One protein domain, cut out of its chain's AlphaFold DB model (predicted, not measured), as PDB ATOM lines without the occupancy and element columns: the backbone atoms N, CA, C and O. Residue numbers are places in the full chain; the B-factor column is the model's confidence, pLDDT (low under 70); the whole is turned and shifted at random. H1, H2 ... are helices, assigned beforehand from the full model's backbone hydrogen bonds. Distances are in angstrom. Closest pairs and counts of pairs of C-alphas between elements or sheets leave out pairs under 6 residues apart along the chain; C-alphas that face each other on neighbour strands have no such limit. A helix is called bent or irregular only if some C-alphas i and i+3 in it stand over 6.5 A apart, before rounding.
ATOM      1  N   THR A  29     -34.166 -34.024  37.496       94.06
ATOM      2  CA  THR A  29     -32.947 -33.920  38.313       94.06
ATOM      3  C   THR A  29     -32.676 -32.476  38.727       94.06
ATOM      4  O   THR A  29     -32.366 -32.220  39.886       94.06
ATOM      5  N   LEU A  30     -32.824 -31.518  37.808       95.75
ATOM      6  CA  LEU A  30     -32.641 -30.105  38.141       95.75
ATOM      7  C   LEU A  30     -33.753 -29.588  39.065       95.75
ATOM      8  O   LEU A  30     -33.472 -28.803  39.967       95.75
ATOM      9  N   VAL A  31     -34.993 -30.063  38.890       96.62
ATOM     10  CA  VAL A  31     -36.118 -29.761  39.793       96.62
ATOM     11  C   VAL A  31     -35.819 -30.238  41.216       96.62
ATOM     12  O   VAL A  31     -35.995 -29.475  42.162       96.62
ATOM     13  N   GLU A  32     -35.332 -31.470  41.377       96.00
ATOM     14  CA  GLU A  32     -34.945 -32.021  42.682       96.00
ATOM     15  C   GLU A  32     -33.820 -31.205  43.332       96.00
ATOM     16  O   GLU A  32     -33.905 -30.869  44.515       96.00
ATOM     17  N   LEU A  33     -32.797 -30.820  42.560       96.75
ATOM     18  CA  LEU A  33     -31.718 -29.964  43.057       96.75
ATOM     19  C   LEU A  33     -32.228 -28.584  43.493       96.75
ATOM     20  O   LEU A  33     -31.845 -28.100  44.561       96.75
ATOM     21  N   ALA A  34     -33.099 -27.959  42.697       97.81
ATOM     22  CA  ALA A  34     -33.653 -26.642  42.995       97.81
ATOM     23  C   ALA A  34     -34.526 -26.689  44.256       97.81
ATOM     24  O   ALA A  34     -34.409 -25.825  45.127       97.81
ATOM     25  N   ALA A  35     -35.356 -27.726  44.394       97.69
ATOM     26  CA  ALA A  35     -36.165 -27.952  45.586       97.69
ATOM     27  C   ALA A  35     -35.304 -28.150  46.835       97.69
ATOM     28  O   ALA A  35     -35.565 -27.538  47.874       97.69
ATOM     29  N   GLN A  36     -34.240 -28.943  46.721       97.19
ATOM     30  CA  GLN A  36     -33.302 -29.157  47.812       97.19
ATOM     31  C   GLN A  36     -32.597 -27.851  48.219       97.19
ATOM     32  O   GLN A  36     -32.511 -27.549  49.409       97.19
ATOM     33  N   ALA A  37     -32.172 -27.030  47.254       97.38
ATOM     34  CA  ALA A  37     -31.580 -25.718  47.514       97.38
ATOM     35  C   ALA A  37     -32.563 -24.758  48.218       97.38
ATOM     36  O   ALA A  37     -32.207 -24.126  49.217       97.38
ATOM     37  N   GLN A  38     -33.830 -24.707  47.783       97.50
ATOM     38  CA  GLN A  38     -34.868 -23.909  48.455       97.50
ATOM     39  C   GLN A  38     -35.147 -24.382  49.886       97.50
ATOM     40  O   GLN A  38     -35.380 -23.567  50.781       97.50
ATOM     41  N   TYR A  39     -35.141 -25.692  50.121       96.56
ATOM     42  CA  TYR A  39     -35.322 -26.244  51.458       96.56
ATOM     43  C   TYR A  39     -34.140 -25.903  52.377       96.56
ATOM     44  O   TYR A  39     -34.327 -25.490  53.528       96.56
ATOM     45  N   GLU A  40     -32.917 -26.027  51.867       95.44
ATOM     46  CA  GLU A  40     -31.692 -25.706  52.595       95.44
ATOM     47  C   GLU A  40     -31.604 -24.220  52.950       95.44
ATOM     48  O   GLU A  40     -31.267 -23.889  54.089       95.44
ATOM     49  N   SER A  41     -31.996 -23.316  52.046       95.44
ATOM     50  CA  SER A  41     -31.994 -21.872  52.319       95.44
ATOM     51  C   SER A  41     -32.946 -21.473  53.456       95.44
ATOM     52  O   SER A  41     -32.681 -20.529  54.207       95.44
ATOM     53  N   GLN A  42     -34.034 -22.223  53.642       93.19
ATOM     54  CA  GLN A  42     -34.977 -22.031  54.746       93.19
ATOM     55  C   GLN A  42     -34.498 -22.691  56.047       93.19
ATOM     56  O   GLN A  42     -34.788 -22.192  57.138       93.19
ATOM     57  N   THR A  43     -33.757 -23.794  55.932       91.75
ATOM     58  CA  THR A  43     -33.316 -24.629  57.059       91.75
ATOM     59  C   THR A  43     -32.025 -24.128  57.703       91.75
ATOM     60  O   THR A  43     -31.875 -24.183  58.928       91.75
ATOM     61  N   TYR A  44     -31.077 -23.627  56.908       90.88
ATOM     62  CA  TYR A  44     -29.819 -23.100  57.421       90.88
ATOM     63  C   TYR A  44     -30.050 -21.903  58.332       90.88
ATOM     64  O   TYR A  44     -31.004 -21.154  58.180       90.88
ATOM     65  N   GLN A  45     -29.186 -21.717  59.328       88.50
ATOM     66  CA  GLN A  45     -29.291 -20.577  60.250       88.50
ATOM     67  C   GLN A  45     -28.341 -19.443  59.859       88.50
ATOM     68  O   GLN A  45     -28.648 -18.275  60.096       88.50
ATOM     69  N   THR A  46     -27.219 -19.780  59.221       92.12
ATOM     70  CA  THR A  46     -26.187 -18.837  58.785       92.12
ATOM     71  C   THR A  46     -26.680 -18.006  57.596       92.12
ATOM     72  O   THR A  46     -26.977 -18.595  56.559       92.12
ATOM     73  N   PRO A  47     -26.733 -16.661  57.690       95.50
ATOM     74  CA  PRO A  47     -27.255 -15.813  56.614       95.50
ATOM     75  C   PRO A  47     -26.576 -16.023  55.258       95.50
ATOM     76  O   PRO A  47     -27.275 -16.134  54.259       95.50
ATOM     77  N   SER A  48     -25.247 -16.160  55.226       95.19
ATOM     78  CA  SER A  48     -24.505 -16.389  53.980       95.19
ATOM     79  C   SER A  48     -24.863 -17.716  53.312       95.19
ATOM     80  O   SER A  48     -24.987 -17.772  52.097       95.19
ATOM     81  N   LEU A  49     -25.099 -18.778  54.092       94.81
ATOM     82  CA  LEU A  49     -25.531 -20.068  53.546       94.81
ATOM     83  C   LEU A  49     -26.971 -20.014  53.028       94.81
ATOM     84  O   LEU A  49     -27.292 -20.679  52.050       94.81
ATOM     85  N   LYS A  50     -27.842 -19.215  53.660       96.25
ATOM     86  CA  LYS A  50     -29.196 -18.985  53.137       96.25
ATOM     87  C   LYS A  50     -29.160 -18.281  51.790       96.25
ATOM     88  O   LYS A  50     -29.888 -18.671  50.885       96.25
ATOM     89  N   GLU A  51     -28.346 -17.233  51.688       97.62
ATOM     90  CA  GLU A  51     -28.190 -16.444  50.467       97.62
ATOM     91  C   GLU A  51     -27.608 -17.300  49.342       97.62
ATOM     92  O   GLU A  51     -28.219 -17.364  48.280       97.62
ATOM     93  N   LEU A  52     -26.534 -18.050  49.626       97.38
ATOM     94  CA  LEU A  52     -25.946 -19.013  48.694       97.38
ATOM     95  C   LEU A  52     -27.008 -19.973  48.144       97.38
ATOM     96  O   LEU A  52     -27.244 -20.010  46.945       97.38
ATOM     97  N   ARG A  53     -27.741 -20.676  49.018       97.50
ATOM     98  CA  ARG A  53     -28.742 -21.656  48.563       97.50
ATOM     99  C   ARG A  53     -29.991 -21.044  47.936       97.50
ATOM    100  O   ARG A  53     -30.680 -21.719  47.178       97.50
ATOM    101  N   THR A  54     -30.286 -19.776  48.219       98.25
ATOM    102  CA  THR A  54     -31.331 -19.040  47.492       98.25
ATOM    103  C   THR A  54     -30.877 -18.767  46.059       98.25
ATOM    104  O   THR A  54     -31.632 -19.061  45.137       98.25
ATOM    105  N   GLY A  55     -29.642 -18.286  45.872       98.31
ATOM    106  CA  GLY A  55     -29.049 -18.090  44.545       98.31
ATOM    107  C   GLY A  55     -28.970 -19.396  43.756       98.31
ATOM    108  O   GLY A  55     -29.460 -19.460  42.633       98.31
ATOM    109  N   ASP A  56     -28.487 -20.468  44.386       98.12
ATOM    110  CA  ASP A  56     -28.375 -21.789  43.762       98.12
ATOM    111  C   ASP A  56     -29.722 -22.311  43.236       98.12
ATOM    112  O   ASP A  56     -29.802 -22.876  42.141       98.12
ATOM    113  N   ALA A  57     -30.803 -22.110  43.997       98.25
ATOM    114  CA  ALA A  57     -32.147 -22.469  43.559       98.25
ATOM    115  C   ALA A  57     -32.599 -21.645  42.345       98.25
ATOM    116  O   ALA A  57     -33.206 -22.188  41.422       98.25
ATOM    117  N   GLU A  58     -32.328 -20.339  42.337       98.44
ATOM    118  CA  GLU A  58     -32.689 -19.452  41.228       98.44
ATOM    119  C   GLU A  58     -31.912 -19.782  39.948       98.44
ATOM    120  O   GLU A  58     -32.514 -19.809  38.871       98.44
ATOM    121  N   GLU A  59     -30.621 -20.099  40.059       98.00
ATOM    122  CA  GLU A  59     -29.793 -20.536  38.931       98.00
ATOM    123  C   GLU A  59     -30.294 -21.851  38.332       98.00
ATOM    124  O   GLU A  59     -30.447 -21.954  37.115       98.00
ATOM    125  N   LEU A  60     -30.631 -22.837  39.170       97.81
ATOM    126  CA  LEU A  60     -31.188 -24.106  38.697       97.81
ATOM    127  C   LEU A  60     -32.550 -23.920  38.026       97.81
ATOM    128  O   LEU A  60     -32.815 -24.547  37.005       97.81
ATOM    129  N   ILE A  61     -33.405 -23.037  38.549       97.69
ATOM    130  CA  ILE A  61     -34.680 -22.714  37.895       97.69
ATOM    131  C   ILE A  61     -34.446 -22.050  36.541       97.69
ATOM    132  O   ILE A  61     -35.099 -22.414  35.564       97.69
ATOM    133  N   ALA A  62     -33.519 -21.094  36.457       96.94
ATOM    134  CA  ALA A  62     -33.157 -20.479  35.186       96.94
ATOM    135  C   ALA A  62     -32.640 -21.526  34.186       96.94
ATOM    136  O   ALA A  62     -33.003 -21.474  33.010       96.94
ATOM    137  N   GLU A  63     -31.868 -22.505  34.657       97.00
ATOM    138  CA  GLU A  63     -31.341 -23.590  33.835       97.00
ATOM    139  C   GLU A  63     -32.434 -24.555  33.352       97.00
ATOM    140  O   GLU A  63     -32.484 -24.867  32.164       97.00
ATOM    141  N   ILE A  64     -33.386 -24.937  34.213       96.25
ATOM    142  CA  ILE A  64     -34.576 -25.721  33.823       96.25
ATOM    143  C   ILE A  64     -35.337 -25.017  32.692       96.25
ATOM    144  O   ILE A  64     -35.651 -25.620  31.664       96.25
ATOM    145  N   LEU A  65     -35.609 -23.722  32.867       95.25
ATOM    146  CA  LEU A  65     -36.332 -22.908  31.889       95.25
ATOM    147  C   LEU A  65     -35.538 -22.750  30.582       95.25
ATOM    148  O   LEU A  65     -36.132 -22.677  29.504       95.25
ATOM    149  N   ARG A  66     -34.201 -22.700  30.655       94.62
ATOM    150  CA  ARG A  66     -33.311 -22.661  29.486       94.62
ATOM    151  C   ARG A  66     -33.367 -23.973  28.707       94.62
ATOM    152  O   ARG A  66     -33.490 -23.926  27.484       94.62
ATOM    153  N   GLU A  67     -33.306 -25.116  29.392       93.12
ATOM    154  CA  GLU A  67     -33.378 -26.448  28.773       93.12
ATOM    155  C   GLU A  67     -34.719 -26.700  28.082       93.12
ATOM    156  O   GLU A  67     -34.760 -27.269  26.990       93.12
ATOM    157  N   CYS A  68     -35.814 -26.221  28.671       91.69
ATOM    158  CA  CYS A  68     -37.136 -26.295  28.054       91.69
ATOM    159  C   CYS A  68     -37.271 -25.452  26.778       91.69
ATOM    160  O   CYS A  68     -38.166 -25.696  25.962       91.69
ATOM    161  N   GLY A  69     -36.365 -24.494  26.578       90.00
ATOM    162  CA  GLY A  69     -36.310 -23.651  25.398       90.00
ATOM    163  C   GLY A  69     -37.483 -22.677  25.293       90.00
ATOM    164  O   GLY A  69     -38.205 -22.395  26.247       90.00
ATOM    165  N   HIS A  70     -37.652 -22.128  24.095       90.38
ATOM    166  CA  HIS A  70     -38.724 -21.191  23.775       90.38
ATOM    167  C   HIS A  70     -39.448 -21.657  22.514       90.38
ATOM    168  O   HIS A  70     -38.866 -22.308  21.644       90.38
ATOM    169  N   ARG A  71     -40.727 -21.311  22.414       86.69
ATOM    170  CA  ARG A  71     -41.534 -21.486  21.206       86.69
ATOM    171  C   ARG A  71     -41.124 -20.452  20.152       86.69
ATOM    172  O   ARG A  71     -40.416 -19.490  20.445       86.69
ATOM    173  N   ASP A  72     -41.627 -20.614  18.930       87.00
ATOM    174  CA  ASP A  72     -41.335 -19.716  17.799       87.00
ATOM    175  C   ASP A  72     -41.714 -18.243  18.053       87.00
ATOM    176  O   ASP A  72     -41.178 -17.340  17.412       87.00
ATOM    177  N   ASP A  73     -42.639 -17.986  18.979       87.56
ATOM    178  CA  ASP A  73     -43.056 -16.644  19.404       87.56
ATOM    179  C   ASP A  73     -42.183 -16.053  20.530       87.56
ATOM    180  O   ASP A  73     -42.442 -14.940  20.990       87.56
ATOM    181  N   GLY A  74     -41.141 -16.773  20.956       86.19
ATOM    182  CA  GLY A  74     -40.227 -16.386  22.027       86.19
ATOM    183  C   GLY A  74     -40.748 -16.664  23.438       86.19
ATOM    184  O   GLY A  74     -40.057 -16.322  24.392       86.19
ATOM    185  N   GLN A  75     -41.927 -17.276  23.595       88.56
ATOM    186  CA  GLN A  75     -42.493 -17.603  24.905       88.56
ATOM    187  C   GLN A  75     -42.066 -18.991  25.386       88.56
ATOM    188  O   GLN A  75     -41.794 -19.894  24.593       88.56
ATOM    189  N   GLN A  76     -42.051 -19.177  26.705       90.44
ATOM    190  CA  GLN A  76     -41.875 -20.491  27.324       90.44
ATOM    191  C   GLN A  76     -43.062 -21.417  26.972       90.44
ATOM    192  O   GLN A  76     -44.208 -20.956  26.911       90.44
ATOM    193  N   PRO A  77     -42.826 -22.716  26.728       91.62
ATOM    194  CA  PRO A  77     -43.888 -23.717  26.639       91.62
ATOM    195  C   PRO A  77     -44.713 -23.768  27.931       91.62
ATOM    196  O   PRO A  77     -44.142 -23.757  29.011       91.62
ATOM    197  N   GLU A  78     -46.042 -23.882  27.836       90.50
ATOM    198  CA  GLU A  78     -46.920 -23.943  29.026       90.50
ATOM    199  C   GLU A  78     -46.565 -25.115  29.955       90.50
ATOM    200  O   GLU A  78     -46.684 -24.997  31.164       90.50
ATOM    201  N   SER A  79     -46.085 -26.230  29.402       90.50
ATOM    202  CA  SER A  79     -45.642 -27.407  30.159       90.50
ATOM    203  C   SER A  79     -44.355 -27.198  30.958       90.50
ATOM    204  O   SER A  79     -43.984 -28.073  31.735       90.50
ATOM    205  N   CYS A  80     -43.648 -26.091  30.740       93.50
ATOM    206  CA  CYS A  80     -42.407 -25.768  31.429       93.50
ATOM    207  C   CYS A  80     -42.297 -24.264  31.710       93.50
ATOM    208  O   CYS A  80     -41.207 -23.711  31.762       93.50
ATOM    209  N   ASP A  81     -43.426 -23.576  31.881       94.31
ATOM    210  CA  ASP A  81     -43.390 -22.189  32.317       94.31
ATOM    211  C   ASP A  81     -42.984 -22.091  33.796       94.31
ATOM    212  O   ASP A  81     -42.888 -23.083  34.525       94.31
ATOM    213  N   ARG A  82     -42.744 -20.862  34.267       94.50
ATOM    214  CA  ARG A  82     -42.278 -20.641  35.639       94.50
ATOM    215  C   ARG A  82     -43.228 -21.225  36.689       94.50
ATOM    216  O   ARG A  82     -42.754 -21.806  37.657       94.50
ATOM    217  N   ALA A  83     -44.538 -21.083  36.494       96.00
ATOM    218  CA  ALA A  83     -45.526 -21.591  37.441       96.00
ATOM    219  C   ALA A  83     -45.479 -23.123  37.521       96.00
ATOM    220  O   ALA A  83     -45.464 -23.681  38.614       96.00
ATOM    221  N   THR A  84     -45.371 -23.792  36.374       95.81
ATOM    222  CA  THR A  84     -45.264 -25.252  36.300       95.81
ATOM    223  C   THR A  84     -43.978 -25.762  36.952       95.81
ATOM    224  O   THR A  84     -44.001 -26.764  37.667       95.81
ATOM    225  N   VAL A  85     -42.856 -25.064  36.750       96.62
ATOM    226  CA  VAL A  85     -41.582 -25.397  37.407       96.62
ATOM    227  C   VAL A  85     -41.668 -25.200  38.925       96.62
ATOM    228  O   VAL A  85     -41.248 -26.083  39.671       96.62
ATOM    229  N   ASP A  86     -42.247 -24.092  39.395       97.38
ATOM    230  CA  ASP A  86     -42.420 -23.823  40.829       97.38
ATOM    231  C   ASP A  86     -43.342 -24.869  41.502       97.38
ATOM    232  O   ASP A  86     -43.068 -25.319  42.623       97.38
ATOM    233  N   ASP A  87     -44.395 -25.320  40.809       97.12
ATOM    234  CA  ASP A  87     -45.274 -26.405  41.266       97.12
ATOM    235  C   ASP A  87     -44.517 -27.741  41.369       97.12
ATOM    236  O   ASP A  87     -44.649 -28.458  42.367       97.12
ATOM    237  N   ALA A  88     -43.687 -28.069  40.372       96.94
ATOM    238  CA  ALA A  88     -42.867 -29.280  40.378       96.94
ATOM    239  C   ALA A  88     -41.838 -29.271  41.521       96.94
ATOM    240  O   ALA A  88     -41.686 -30.270  42.225       96.94
ATOM    241  N   ILE A  89     -41.189 -28.128  41.756       97.62
ATOM    242  CA  ILE A  89     -40.253 -27.917  42.868       97.62
ATOM    243  C   ILE A  89     -40.948 -28.112  44.216       97.62
ATOM    244  O   ILE A  89     -40.434 -28.813  45.086       97.62
ATOM    245  N   SER A  90     -42.150 -27.557  44.374       96.50
ATOM    246  CA  SER A  90     -42.930 -27.680  45.611       96.50
ATOM    247  C   SER A  90     -43.362 -29.123  45.909       96.50
ATOM    248  O   SER A  90     -43.624 -29.464  47.064       96.50
ATOM    249  N   ALA A  91     -43.452 -29.970  44.879       96.38
ATOM    250  CA  ALA A  91     -43.838 -31.375  44.986       96.38
ATOM    251  C   ALA A  91     -42.646 -32.348  45.102       96.38
ATOM    252  O   ALA A  91     -42.863 -33.534  45.365       96.38
ATOM    253  N   ALA A  92     -41.414 -31.880  44.889       96.00
ATOM    254  CA  ALA A  92     -40.226 -32.724  44.865       96.00
ATOM    255  C   ALA A  92     -39.899 -33.324  46.244       96.00
ATOM    256  O   ALA A  92     -40.210 -32.770  47.301       96.00
ATOM    257  N   ALA A  93     -39.250 -34.491  46.232       92.56
ATOM    258  CA  ALA A  93     -38.753 -35.114  47.451       92.56
ATOM    259  C   ALA A  93     -37.544 -34.336  47.995       92.56
ATOM    260  O   ALA A  93     -36.700 -33.879  47.232       92.56
ATOM    261  N   LEU A  94     -37.456 -34.228  49.323       93.81
ATOM    262  CA  LEU A  94     -36.408 -33.477  50.012       93.81
ATOM    263  C   LEU A  94     -35.622 -34.382  50.956       93.81
ATOM    264  O   LEU A  94     -36.190 -35.246  51.633       93.81
ATOM    265  N   ASP A  95     -34.329 -34.121  51.066       91.19
ATOM    266  CA  ASP A  95     -33.486 -34.635  52.133       91.19
ATOM    267  C   ASP A  95     -33.663 -33.767  53.385       91.19
ATOM    268  O   ASP A  95     -33.179 -32.639  53.466       91.19
ATOM    269  N   GLN A  96     -34.394 -34.304  54.362       91.75
ATOM    270  CA  GLN A  96     -34.818 -33.585  55.568       91.75
ATOM    271  C   GLN A  96     -33.874 -33.797  56.759       91.75
ATOM    272  O   GLN A  96     -34.292 -33.713  57.920       91.75
ATOM    273  N   ARG A  97     -32.601 -34.114  56.500       90.19
ATOM    274  CA  ARG A  97     -31.587 -34.167  57.556       90.19
ATOM    275  C   ARG A  97     -31.475 -32.812  58.274       90.19
ATOM    276  O   ARG A  97     -31.665 -31.759  57.665       90.19
ATOM    277  N   PRO A  98     -31.187 -32.794  59.584       82.25
ATOM    278  CA  PRO A  98     -31.176 -31.553  60.344       82.25
ATOM    279  C   PRO A  98     -29.861 -30.771  60.190       82.25
ATOM    280  O   PRO A  98     -28.773 -31.299  60.413       82.25
ATOM    281  N   GLY A  99     -29.970 -29.461  59.947       78.31
ATOM    282  CA  GLY A  99     -28.906 -28.479  60.196       78.31
ATOM    283  C   GLY A  99     -27.552 -28.816  59.556       78.31
ATOM    284  O   GLY A  99     -27.440 -28.874  58.337       78.31
ATOM    285  N   LEU A 100     -26.516 -28.997  60.388       82.38
ATOM    286  CA  LEU A 100     -25.141 -29.249  59.932       82.38
ATOM    287  C   LEU A 100     -24.972 -30.589  59.211       82.38
ATOM    288  O   LEU A 100     -24.160 -30.672  58.300       82.38
ATOM    289  N   GLU A 101     -25.755 -31.612  59.566       87.69
ATOM    290  CA  GLU A 101     -25.685 -32.905  58.875       87.69
ATOM    291  C   GLU A 101     -26.098 -32.760  57.407       87.69
ATOM    292  O   GLU A 101     -25.491 -33.367  56.529       87.69
ATOM    293  N   LEU A 102     -27.103 -31.920  57.142       90.50
ATOM    294  CA  LEU A 102     -27.528 -31.602  55.784       90.50
ATOM    295  C   LEU A 102     -26.473 -30.779  55.038       90.50
ATOM    296  O   LEU A 102     -26.188 -31.049  53.873       90.50
ATOM    297  N   PHE A 103     -25.840 -29.822  55.716       92.19
ATOM    298  CA  PHE A 103     -24.777 -29.022  55.114       92.19
ATOM    299  C   PHE A 103     -23.556 -29.861  54.720       92.19
ATOM    300  O   PHE A 103     -23.054 -29.723  53.606       92.19
ATOM    301  N   ASP A 104     -23.119 -30.783  55.579       90.75
ATOM    302  CA  ASP A 104     -21.944 -31.625  55.327       90.75
ATOM    303  C   ASP A 104     -22.121 -32.559  54.122       90.75
ATOM    304  O   ASP A 104     -21.146 -32.966  53.497       90.75
ATOM    305  N   VAL A 105     -23.358 -32.896  53.768       91.19
ATOM    306  CA  VAL A 105     -23.665 -33.839  52.681       91.19
ATOM    307  C   VAL A 105     -24.223 -33.171  51.431       91.19
ATOM    308  O   VAL A 105     -24.314 -33.837  50.403       91.19
ATOM    309  N   SER A 106     -24.536 -31.872  51.476       92.94
ATOM    310  CA  SER A 106     -25.110 -31.118  50.350       92.94
ATOM    311  C   SER A 106     -24.241 -31.213  49.096       92.94
ATOM    312  O   SER A 106     -24.717 -31.648  48.047       92.94
ATOM    313  N   ALA A 107     -22.942 -30.912  49.211       93.12
ATOM    314  CA  ALA A 107     -22.010 -30.988  48.086       93.12
ATOM    315  C   ALA A 107     -21.924 -32.413  47.509       93.12
ATOM    316  O   ALA A 107     -21.875 -32.601  46.297       93.12
ATOM    317  N   SER A 108     -21.965 -33.434  48.373       90.31
ATOM    318  CA  SER A 108     -21.956 -34.839  47.946       90.31
ATOM    319  C   SER A 108     -23.259 -35.250  47.255       90.31
ATOM    320  O   SER A 108     -23.217 -35.977  46.264       90.31
ATOM    321  N   ASN A 109     -24.412 -34.786  47.742       90.25
ATOM    322  CA  ASN A 109     -25.711 -35.046  47.125       90.25
ATOM    323  C   ASN A 109     -25.766 -34.455  45.706       90.25
ATOM    324  O   ASN A 109     -26.141 -35.163  44.771       90.25
ATOM    325  N   ILE A 110     -25.309 -33.209  45.532       92.56
ATOM    326  CA  ILE A 110     -25.231 -32.560  44.214       92.56
ATOM    327  C   ILE A 110     -24.217 -33.279  43.310       92.56
ATOM    328  O   ILE A 110     -24.514 -33.595  42.158       92.56
ATOM    329  N   ALA A 111     -23.037 -33.626  43.830       89.12
ATOM    330  CA  ALA A 111     -22.044 -34.368  43.060       89.12
ATOM    331  C   ALA A 111     -22.577 -35.730  42.576       89.12
ATOM    332  O   ALA A 111     -22.295 -36.135  41.456       89.12
ATOM    333  N   ASN A 112     -23.384 -36.438  43.368       85.75
ATOM    334  CA  ASN A 112     -23.926 -37.739  42.960       85.75
ATOM    335  C   ASN A 112     -24.881 -37.639  41.760       85.75
ATOM    336  O   ASN A 112     -24.851 -38.507  40.880       85.75
ATOM    337  N   VAL A 113     -25.690 -36.577  41.685       83.94
ATOM    338  CA  VAL A 113     -26.608 -36.373  40.553       83.94
ATOM    339  C   VAL A 113     -25.896 -35.892  39.291       83.94
ATOM    340  O   VAL A 113     -26.414 -36.082  38.191       83.94
ATOM    341  N   ALA A 114     -24.667 -35.374  39.411       78.12
ATOM    342  CA  ALA A 114     -23.840 -35.011  38.264       78.12
ATOM    343  C   ALA A 114     -23.630 -36.185  37.296       78.12
ATOM    344  O   ALA A 114     -23.428 -35.956  36.115       78.12
ATOM    345  N   THR A 115     -23.715 -37.444  37.740       76.94
ATOM    346  CA  THR A 115     -23.585 -38.613  36.847       76.94
ATOM    347  C   THR A 115     -24.745 -38.787  35.861       76.94
ATOM    348  O   THR A 115     -24.568 -39.432  34.828       76.94
ATOM    349  N   THR A 116     -25.916 -38.223  36.165       78.50
ATOM    350  CA  THR A 116     -27.148 -38.355  35.369       78.50
ATOM    351  C   THR A 116     -27.695 -37.020  34.879       78.50
ATOM    352  O   THR A 116     -28.614 -37.009  34.063       78.50
ATOM    353  N   ALA A 117     -27.149 -35.906  35.366       85.12
ATOM    354  CA  ALA A 117     -27.542 -34.576  34.941       85.12
ATOM    355  C   ALA A 117     -27.246 -34.331  33.446       85.12
ATOM    356  O   ALA A 117     -26.270 -34.880  32.906       85.12
ATOM    357  N   PRO A 118     -28.061 -33.491  32.780       88.00
ATOM    358  CA  PRO A 118     -27.781 -33.022  31.430       88.00
ATOM    359  C   PRO A 118     -26.407 -32.369  31.329       88.00
ATOM    360  O   PRO A 118     -25.969 -31.679  32.249       88.00
ATOM    361  N   GLN A 119     -25.741 -32.554  30.187       88.06
ATOM    362  CA  GLN A 119     -24.421 -31.969  29.956       88.06
ATOM    363  C   GLN A 119     -24.444 -30.444  30.071       88.06
ATOM    364  O   GLN A 119     -23.549 -29.867  30.679       88.06
ATOM    365  N   ASP A 120     -25.457 -29.798  29.497       90.81
ATOM    366  CA  ASP A 120     -25.484 -28.340  29.403       90.81
ATOM    367  C   ASP A 120     -25.673 -27.664  30.772       90.81
ATOM    368  O   ASP A 120     -25.201 -26.545  30.954       90.81
TER     369      ASP A 120
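This is residues 29 to 120 of the 284 residues of the protein "DUF4439 domain-containing protein" of Corynebacterium geronticis (UniProt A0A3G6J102). Look first for a helical hairpin, H1 and H2 side by side, with H1 in the middle of the four helices. H3 crosses H1 on one side, and H4 runs beside H1 on another with few contacts, while the long loop of residues 68 to 81 lies toward one end of the long axis. The printed part has 92 residues, with four named helices in the order H1, H2, H3, H4 and no named strand; the class is all helix. It is compact, with a radius of gyration of the C-alphas of 14.0 A, yet elongated, spanning 46 by 26 by 22 A.

Find C-alpha 29 at (-32.947, -33.920, 38.313); from there H1 runs through residues 29 to 43, 20.9 A. H2, residues 47 to 67, is the longest at 30.4 A. H3 holds residues 82 to 91, 14.3 A. H4, residues 99 to 113, 21.3 A, ends at C-alpha 113, (-26.608, -36.373, 40.553); it is irregular, with C-alphas 104 and 107 7.3 A apart.

Start at the hub, H1. It touches H2 at a shallow tilt of 20 degrees, opposite ways, a hairpin; the closest C-alphas, Ser 41 and Lys 50, are 4.1 A apart. With residues 31 to 35 alone H1 touches H3, only just about perpendicular at 71 degrees; the closest C-alphas, Ala 35 and Ile 89, are 4.9 A apart. H1 touches H4 at 12 degrees, a shallow tilt, opposite ways, closest at C-alphas Thr 43 and Gly 99, 6.6 A. With residues 61 to 65 alone H2 only just touches H3, with 3 pairs of C-alphas within 8 A, closest at Leu 65 and Arg 82, 7.4 A. H4 is apart from H2 and H3. Every O i to N i+4 pair is within hydrogen-bond range in H1, H2 and H3; in H4, 8 of 11 are.

The two C-alphas farthest apart, Asp 72 and Leu 100, are 46.1 A from each other. The printed part has no cut, and the link from H2 to H3 is long, 14 residues. Mean pLDDT of the printed part is 92.6, and no printed residue is under 70.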